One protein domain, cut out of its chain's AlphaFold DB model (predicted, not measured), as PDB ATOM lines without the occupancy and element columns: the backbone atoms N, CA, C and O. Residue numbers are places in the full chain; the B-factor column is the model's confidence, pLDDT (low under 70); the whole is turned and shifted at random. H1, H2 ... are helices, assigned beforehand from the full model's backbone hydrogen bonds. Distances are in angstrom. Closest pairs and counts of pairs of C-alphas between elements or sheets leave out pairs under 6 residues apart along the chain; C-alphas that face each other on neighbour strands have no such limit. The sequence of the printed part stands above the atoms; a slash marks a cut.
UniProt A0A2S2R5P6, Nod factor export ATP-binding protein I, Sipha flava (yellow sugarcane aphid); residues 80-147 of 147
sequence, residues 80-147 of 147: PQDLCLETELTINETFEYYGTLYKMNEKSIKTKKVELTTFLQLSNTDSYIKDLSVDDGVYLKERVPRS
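What this domain is: This is residues 80 to 147 of the 147 residues of the protein "Nod factor export ATP-binding protein I" of Sipha flava (yellow sugarcane aphid) (UniProt A0A2S2R5P6). Little regular structure: two helices, H1 then H2, make a V closed by a tight link, and a long loop folds back past the first end of H1 before running out as a tail that makes much of the length. The printed part has 68 residues, 25 of them in named helices; it is all helix by class, with no named strand. It is only just compact, close to loose, with a radius of gyration of the C-alphas of 13.1 A and spans of 47 by 24 by 19 A.

Where its parts are: H1, residues 91 to 101, is 15.2 A long and begins at C-alpha 91 (225.220, 111.314, 166.541). H2, residues 106 to 119, is 19.8 A long and ends at C-alpha 119 (218.961, 122.599, 171.324).

How they stand to each other: H1 and H2 touch, H2 with residues 109 to 113 alone; the closest C-alphas, of Gly 99 and Ile 109, are 5.5 A apart. They run opposite ways at a steep tilt of 46 degrees. In H1 and H2 every O i to N i+4 pair is within hydrogen-bond range.

The domain as a whole: The C-alphas farthest apart, of Lys 107 and Ser 147, are 47.6 A apart. The printed part has no cut. Residues 120 to 147 hold no named element. Residues 83 to 84 and 133 to 147 have pLDDT under 70.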
ATOM      1  N   PRO A  80     207.106 108.515 164.968       81.69
ATOM      2  CA  PRO A  80     206.489 107.241 165.310       81.69
ATOM      3  C   PRO A  80     206.681 106.904 166.795       81.69
ATOM      4  O   PRO A  80     207.567 107.422 167.469       81.69
ATOM      5  N   GLN A  81     205.835 106.009 167.310       77.12
ATOM      6  CA  GLN A  81     205.909 105.568 168.707       77.12
ATOM      7  C   GLN A  81     207.217 104.828 169.027       77.12
ATOM      8  O   GLN A  81     207.738 104.964 170.133       77.12
ATOM      9  N   ASP A  82     207.711 104.034 168.077       76.75
ATOM     10  CA  ASP A  82     209.011 103.377 168.163       76.75
ATOM     11  C   ASP A  82     210.013 104.206 167.352       76.75
ATOM     12  O   ASP A  82     209.809 104.447 166.159       76.75
ATOM     13  N   LEU A  83     211.074 104.671 168.011       69.50
ATOM     14  CA  LEU A  83     212.126 105.458 167.380       69.50
ATOM     15  C   LEU A  83     213.020 104.530 166.545       69.50
ATOM     16  O   LEU A  83     213.721 103.684 167.091       69.50
ATOM     17  N   CYS A  84     212.989 104.688 165.221       69.38
ATOM     18  CA  CYS A  84     213.785 103.892 164.280       69.38
ATOM     19  C   CYS A  84     215.081 104.616 163.887       69.38
ATOM     20  O   CYS A  84     215.310 104.864 162.702       69.38
ATOM     21  N   LEU A  85     215.891 105.018 164.869       79.44
ATOM     22  CA  LEU A  85     217.243 105.505 164.584       79.44
ATOM     23  C   LEU A  85     218.190 104.320 164.389       79.44
ATOM     24  O   LEU A  85     218.050 103.298 165.057       79.44
ATOM     25  N   GLU A  86     219.160 104.478 163.488       83.00
ATOM     26  CA  GLU A  86     220.219 103.489 163.308       83.00
ATOM     27  C   GLU A  86     221.167 103.539 164.506       83.00
ATOM     28  O   GLU A  86     221.857 104.533 164.739       83.00
ATOM     29  N   THR A  87     221.176 102.464 165.287       84.62
ATOM     30  CA  THR A  87     221.864 102.405 166.580       84.62
ATOM     31  C   THR A  87     223.381 102.326 166.448       84.62
ATOM     32  O   THR A  87     224.092 102.671 167.391       84.62
ATOM     33  N   GLU A  88     223.868 101.883 165.287       88.50
ATOM     34  CA  GLU A  88     225.294 101.735 164.979       88.50
ATOM     35  C   GLU A  88     225.933 102.998 164.383       88.50
ATOM     36  O   GLU A  88     227.136 103.005 164.134       88.50
ATOM     37  N   LEU A  89     225.167 104.075 164.174       92.69
ATOM     38  CA  LEU A  89     225.721 105.377 163.796       92.69
ATOM     39  C   LEU A  89     226.043 106.209 165.036       92.69
ATOM     40  O   LEU A  89     225.345 106.147 166.049       92.69
ATOM     41  N   THR A  90     227.071 107.043 164.940       93.31
ATOM     42  CA  THR A  90     227.283 108.151 165.873       93.31
ATOM     43  C   THR A  90     226.226 109.237 165.688       93.31
ATOM     44  O   THR A  90     225.542 109.308 164.662       93.31
ATOM     45  N   ILE A  91     226.090 110.133 166.664       91.88
ATOM     46  CA  ILE A  91     225.220 111.314 166.541       91.88
ATOM     47  C   ILE A  91     225.627 112.150 165.313       91.88
ATOM     48  O   ILE A  91     224.776 112.575 164.525       91.88
ATOM     49  N   ASN A  92     226.933 112.348 165.106       93.75
ATOM     50  CA  ASN A  92     227.470 113.071 163.954       93.75
ATOM     51  C   ASN A  92     227.119 112.400 162.621       93.75
ATOM     52  O   ASN A  92     226.667 113.091 161.698       93.75
ATOM     53  N   GLU A  93     227.293 111.084 162.522       94.94
ATOM     54  CA  GLU A  93     226.928 110.314 161.329       94.94
ATOM     55  C   GLU A  93     225.414 110.318 161.105       94.94
ATOM     56  O   GLU A  93     224.965 110.465 159.974       94.94
ATOM     57  N   THR A  94     224.613 110.261 162.170       93.31
ATOM     58  CA  THR A  94     223.146 110.333 162.101       93.31
ATOM     59  C   THR A  94     222.687 111.653 161.489       93.31
ATOM     60  O   THR A  94     221.856 111.669 160.575       93.31
ATOM     61  N   PHE A  95     223.256 112.776 161.929       94.38
ATOM     62  CA  PHE A  95     222.949 114.075 161.336       94.38
ATOM     63  C   PHE A  95     223.357 114.167 159.856       94.38
ATOM     64  O   PHE A  95     222.644 114.780 159.062       94.38
ATOM     65  N   GLU A  96     224.486 113.571 159.470       95.00
ATOM     66  CA  GLU A  96     224.919 113.500 158.065       95.00
ATOM     67  C   GLU A  96     224.005 112.614 157.218       95.00
ATOM     68  O   GLU A  96     223.592 113.016 156.125       95.00
ATOM     69  N   TYR A  97     223.645 111.444 157.745       94.25
ATOM     70  CA  TYR A  97     222.773 110.469 157.110       94.25
ATOM     71  C   TYR A  97     221.406 111.081 156.803       94.25
ATOM     72  O   TYR A  97     221.004 111.147 155.638       94.25
ATOM     73  N   TYR A  98     220.720 111.613 157.820       91.69
ATOM     74  CA  TYR A  98     219.412 112.235 157.622       91.69
ATOM     75  C   TYR A  98     219.511 113.529 156.817       91.69
ATOM     76  O   TYR A  98     218.676 113.763 155.947       91.69
ATOM     77  N   GLY A  99     220.549 114.342 157.026       94.00
ATOM     78  CA  GLY A  99     220.782 115.538 156.218       94.00
ATOM     79  C   GLY A  99     220.853 115.223 154.722       94.00
ATOM     80  O   GLY A  99     220.187 115.865 153.906       94.00
ATOM     81  N   THR A 100     221.591 114.175 154.365       93.94
ATOM     82  CA  THR A 100     221.711 113.704 152.981       93.94
ATOM     83  C   THR A 100     220.407 113.093 152.473       93.94
ATOM     84  O   THR A 100     219.988 113.386 151.350       93.94
ATOM     85  N   LEU A 101     219.722 112.296 153.299       91.38
ATOM     86  CA  LEU A 101     218.429 111.690 152.971       91.38
ATOM     87  C   LEU A 101     217.367 112.752 152.639       91.38
ATOM     88  O   LEU A 101     216.624 112.610 151.665       91.38
ATOM     89  N   TYR A 102     217.353 113.855 153.391       88.56
ATOM     90  CA  TYR A 102     216.501 115.021 153.144       88.56
ATOM     91  C   TYR A 102     217.052 115.973 152.068       88.56
ATOM     92  O   TYR A 102     216.509 117.059 151.867       88.56
ATOM     93  N   LYS A 103     218.093 115.566 151.328       93.19
ATOM     94  CA  LYS A 103     218.715 116.316 150.222       93.19
ATOM     95  C   LYS A 103     219.215 117.707 150.629       93.19
ATOM     96  O   LYS A 103     219.195 118.645 149.830       93.19
ATOM     97  N   MET A 104     219.671 117.847 151.869       94.81
ATOM     98  CA  MET A 104     220.295 119.074 152.348       94.81
ATOM     99  C   MET A 104     221.711 119.196 151.779       94.81
ATOM    100  O   MET A 104     222.431 118.212 151.641       94.81
ATOM    101  N   ASN A 105     222.130 120.421 151.464       96.75
ATOM    102  CA  ASN A 105     223.526 120.680 151.118       96.75
ATOM    103  C   ASN A 105     224.417 120.657 152.375       96.75
ATOM    104  O   ASN A 105     223.938 120.858 153.493       96.75
ATOM    105  N   GLU A 106     225.724 120.479 152.180       95.75
ATOM    106  CA  GLU A 106     226.711 120.360 153.263       95.75
ATOM    107  C   GLU A 106     226.669 121.536 154.252       95.75
ATOM    108  O   GLU A 106     226.712 121.343 155.469       95.75
ATOM    109  N   LYS A 107     226.501 122.767 153.748       97.12
ATOM    110  CA  LYS A 107     226.391 123.967 154.587       97.12
ATOM    111  C   LYS A 107     225.164 123.894 155.499       97.12
ATOM    112  O   LYS A 107     225.285 124.157 156.694       97.12
ATOM    113  N   SER A 108     224.007 123.516 154.960       96.44
ATOM    114  CA  SER A 108     222.764 123.357 155.721       96.44
ATOM    115  C   SER A 108     222.874 122.251 156.770       96.44
ATOM    116  O   SER A 108     222.410 122.445 157.893       96.44
ATOM    117  N   ILE A 109     223.511 121.124 156.434       96.69
ATOM    118  CA  ILE A 109     223.764 120.030 157.383       96.69
ATOM    119  C   ILE A 109     224.629 120.544 158.530       96.69
ATOM    120  O   ILE A 109     224.249 120.406 159.689       96.69
ATOM    121  N   LYS A 110     225.746 121.215 158.231       96.06
ATOM    122  CA  LYS A 110     226.645 121.768 159.252       96.06
ATOM    123  C   LYS A 110     225.939 122.765 160.173       96.06
ATOM    124  O   LYS A 110     226.127 122.710 161.385       96.06
ATOM    125  N   THR A 111     225.105 123.649 159.624       97.06
ATOM    126  CA  THR A 111     224.311 124.591 160.428       97.06
ATOM    127  C   THR A 111     223.316 123.860 161.328       97.06
ATOM    128  O   THR A 111     223.280 124.139 162.527       97.06
ATOM    129  N   LYS A 112     222.552 122.896 160.796       94.31
ATOM    130  CA  LYS A 112     221.585 122.142 161.606       94.31
ATOM    131  C   LYS A 112     222.236 121.239 162.643       94.31
ATOM    132  O   LYS A 112     221.695 121.145 163.737       94.31
ATOM    133  N   LYS A 113     223.405 120.658 162.364       94.69
ATOM    134  CA  LYS A 113     224.197 119.923 163.362       94.69
ATOM    135  C   LYS A 113     224.452 120.770 164.602       94.69
ATOM    136  O   LYS A 113     224.156 120.333 165.708       94.69
ATOM    137  N   VAL A 114     224.956 121.991 164.421       94.19
ATOM    138  CA  VAL A 114     225.260 122.903 165.537       94.19
ATOM    139  C   VAL A 114     223.988 123.302 166.287       94.19
ATOM    140  O   VAL A 114     223.952 123.246 167.516       94.19
ATOM    141  N   GLU A 115     222.935 123.665 165.552       94.56
ATOM    142  CA  GLU A 115     221.646 124.058 166.130       94.56
ATOM    143  C   GLU A 115     221.022 122.934 166.966       94.56
ATOM    144  O   GLU A 115     220.673 123.158 168.121       94.56
ATOM    145  N   LEU A 116     220.933 121.721 166.413       92.19
ATOM    146  CA  LEU A 116     220.326 120.572 167.084       92.19
ATOM    147  C   LEU A 116     221.174 120.077 168.253       92.19
ATOM    148  O   LEU A 116     220.613 119.774 169.296       92.19
ATOM    149  N   THR A 117     222.503 120.059 168.122       91.25
ATOM    150  CA  THR A 117     223.404 119.717 169.241       91.25
ATOM    151  C   THR A 117     223.179 120.659 170.420       91.25
ATOM    152  O   THR A 117     223.077 120.217 171.560       91.25
ATOM    153  N   THR A 118     223.031 121.957 170.140       90.94
ATOM    154  CA  THR A 118     222.783 122.974 171.170       90.94
ATOM    155  C   THR A 118     221.381 122.835 171.763       90.94
ATOM    156  O   THR A 118     221.220 122.843 172.980       90.94
ATOM    157  N   PHE A 119     220.361 122.696 170.913       90.00
ATOM    158  CA  PHE A 119     218.961 122.599 171.324       90.00
ATOM    159  C   PHE A 119     218.682 121.348 172.167       90.00
ATOM    160  O   PHE A 119     217.988 121.433 173.176       90.00
ATOM    161  N   LEU A 120     219.252 120.209 171.768       87.69
ATOM    162  CA  LEU A 120     219.116 118.923 172.452       87.69
ATOM    163  C   LEU A 120     220.120 118.746 173.604       87.69
ATOM    164  O   LEU A 120     220.049 117.743 174.298       87.69
ATOM    165  N   GLN A 121     221.027 119.709 173.819       88.12
ATOM    166  CA  GLN A 121     222.050 119.679 174.875       88.12
ATOM    167  C   GLN A 121     222.962 118.440 174.814       88.12
ATOM    168  O   GLN A 121     223.368 117.900 175.840       88.12
ATOM    169  N   LEU A 122     223.315 118.001 173.603       86.75
ATOM    170  CA  LEU A 122     224.142 116.810 173.403       86.75
ATOM    171  C   LEU A 122     225.601 117.105 173.771       86.75
ATOM    172  O   LEU A 122     226.207 118.047 173.256       86.75
ATOM    173  N   SER A 123     226.163 116.283 174.655       79.31
ATOM    174  CA  SER A 123     227.479 116.497 175.266       79.31
ATOM    175  C   SER A 123     228.646 115.948 174.429       79.31
ATOM    176  O   SER A 123     229.697 116.587 174.350       79.31
ATOM    177  N   ASN A 124     228.467 114.796 173.770       85.31
ATOM    178  CA  ASN A 124     229.478 114.154 172.925       85.31
ATOM    179  C   ASN A 124     228.866 113.600 171.629       85.31
ATOM    180  O   ASN A 124     228.253 112.530 171.634       85.31
ATOM    181  N   THR A 125     229.075 114.299 170.510       86.94
ATOM    182  CA  THR A 125     228.492 113.938 169.207       86.94
ATOM    183  C   THR A 125     229.205 112.802 168.470       86.94
ATOM    184  O   THR A 125     228.687 112.316 167.463       86.94
ATOM    185  N   ASP A 126     230.338 112.328 168.988       91.69
ATOM    186  CA  ASP A 126     231.040 111.149 168.470       91.69
ATOM    187  C   ASP A 126     230.594 109.846 169.161       91.69
ATOM    188  O   ASP A 126     231.087 108.768 168.839       91.69
ATOM    189  N   SER A 127     229.645 109.923 170.100       89.75
ATOM    190  CA  SER A 127     229.037 108.742 170.730       89.75
ATOM    191  C   SER A 127     228.055 108.058 169.782       89.75
ATOM    192  O   SER A 127     227.374 108.735 169.002       89.75
ATOM    193  N   TYR A 128     227.934 106.732 169.879       90.25
ATOM    194  CA  TYR A 128     226.911 105.977 169.156       90.25
ATOM    195  C   TYR A 128     225.511 106.300 169.671       90.25
ATOM    196  O   TYR A 128     225.315 106.546 170.860       90.25
ATOM    197  N   ILE A 129     224.515 106.236 168.784       87.69
ATOM    198  CA  ILE A 129     223.108 106.429 169.146       87.69
ATOM    199  C   ILE A 129     222.692 105.455 170.253       87.69
ATOM    200  O   ILE A 129     222.037 105.876 171.195       87.69
ATOM    201  N   LYS A 130     223.119 104.186 170.207       84.50
ATOM    202  CA  LYS A 130     222.819 103.200 171.267       84.50
ATOM    203  C   LYS A 130     223.355 103.553 172.654       84.50
ATOM    204  O   LYS A 130     222.819 103.057 173.639       84.50
ATOM    205  N   ASP A 131     224.391 104.384 172.722       84.50
ATOM    206  CA  ASP A 131     225.033 104.774 173.977       84.50
ATOM    207  C   ASP A 131     224.404 106.048 174.573       84.50
ATOM    208  O   ASP A 131     224.799 106.480 175.656       84.50
ATOM    209  N   LEU A 132     223.424 106.653 173.886       77.56
ATOM    210  CA  LEU A 132     222.683 107.800 174.402       77.56
ATOM    211  C   LEU A 132     221.845 107.396 175.612       77.56
ATOM    212  O   LEU A 132     220.971 106.527 175.535       77.56
ATOM    213  N   SER A 133     222.097 108.068 176.729       62.81
ATOM    214  CA  SER A 133     221.351 107.864 177.960       62.81
ATOM    215  C   SER A 133     220.087 108.728 177.995       62.81
ATOM    216  O   SER A 133     219.940 109.701 177.254       62.81
ATOM    217  N   VAL A 134     219.167 108.398 178.907       55.34
ATOM    218  CA  VAL A 134     217.949 109.196 179.160       55.34
ATOM    219  C   VAL A 134     218.293 110.647 179.534       55.34
ATOM    220  O   VAL A 134     217.521 111.557 179.227       55.34
ATOM    221  N   ASP A 135     219.463 110.865 180.139       54.94
ATOM    222  CA  ASP A 135     219.944 112.178 180.574       54.94
ATOM    223  C   ASP A 135     220.459 113.045 179.407       54.94
ATOM    224  O   ASP A 135     220.540 114.264 179.549       54.94
ATOM    225  N   ASP A 136     220.707 112.456 178.230       55.50
ATOM    226  CA  ASP A 136     221.099 113.165 177.000       55.50
ATOM    227  C   ASP A 136     219.885 113.637 176.170       55.50
ATOM    228  O   ASP A 136     220.013 114.038 175.012       55.50
ATOM    229  N   GLY A 137     218.674 113.575 176.738       50.69
ATOM    230  CA  GLY A 137     217.460 114.127 176.128       50.69
ATOM    231  C   GLY A 137     216.834 113.277 175.016       50.69
ATOM    232  O   GLY A 137     215.918 113.747 174.335       50.69
ATOM    233  N   VAL A 138     217.274 112.025 174.832       56.06
ATOM    234  CA  VAL A 138     216.789 111.124 173.771       56.06
ATOM    235  C   VAL A 138     216.185 109.847 174.365       56.06
ATOM    236  O   VAL A 138     216.852 109.062 175.029       56.06
ATOM    237  N   TYR A 139     214.898 109.602 174.094       53.22
ATOM    238  CA  TYR A 139     214.234 108.340 174.438       53.22
ATOM    239  C   TYR A 139     214.506 107.277 173.365       53.22
ATOM    240  O   TYR A 139     213.752 107.166 172.396       53.22
ATOM    241  N   LEU A 140     215.522 106.437 173.561       52.69
ATOM    242  CA  LEU A 140     215.602 105.139 172.887       52.69
ATOM    243  C   LEU A 140     214.942 104.101 173.791       52.69
ATOM    244  O   LEU A 140     215.493 103.672 174.800       52.69
ATOM    245  N   LYS A 141     213.701 103.729 173.473       45.78
ATOM    246  CA  LYS A 141     213.026 102.647 174.191       45.78
ATOM    247  C   LYS A 141     213.652 101.319 173.772       45.78
ATOM    248  O   LYS A 141     213.297 100.779 172.727       45.78
ATOM    249  N   GLU A 142     214.522 100.753 174.602       42.94
ATOM    250  CA  GLU A 142     214.818  99.324 174.509       42.94
ATOM    251  C   GLU A 142     213.508  98.544 174.699       42.94
ATOM    252  O   GLU A 142     212.829  98.638 175.730       42.94
ATOM    253  N   ARG A 143     213.108  97.770 173.686       41.59
ATOM    254  CA  ARG A 143     212.072  96.755 173.871       41.59
ATOM    255  C   ARG A 143     212.677  95.633 174.707       41.59
ATOM    256  O   ARG A 143     213.310  94.734 174.167       41.59
ATOM    257  N   VAL A 144     212.421  95.651 176.013       37.16
ATOM    258  CA  VAL A 144     212.534  94.438 176.831       37.16
ATOM    259  C   VAL A 144     211.622  93.380 176.185       37.16
ATOM    260  O   VAL A 144     210.429  93.660 175.997       37.16
ATOM    261  N   PRO A 145     212.133  92.197 175.795       34.78
ATOM    262  CA  PRO A 145     211.288  91.141 175.263       34.78
ATOM    263  C   PRO A 145     210.254  90.780 176.328       34.78
ATOM    264  O   PRO A 145     210.606  90.493 177.471       34.78
ATOM    265  N   ARG A 146     208.966  90.823 175.974       37.78
ATOM    266  CA  ARG A 146     207.926  90.279 176.851       37.78
ATOM    267  C   ARG A 146     208.117  88.765 176.905       37.78
ATOM    268  O   ARG A 146     207.956  88.108 175.880       37.78
ATOM    269  N   SER A 147     208.507  88.275 178.081       54.78
ATOM    270  CA  SER A 147     208.441  86.865 178.481       54.78
ATOM    271  C   SER A 147     207.011  86.347 178.456       54.78
ATOM    272  O   SER A 147     206.135  87.123 178.912       54.78
TER     273      SER A 147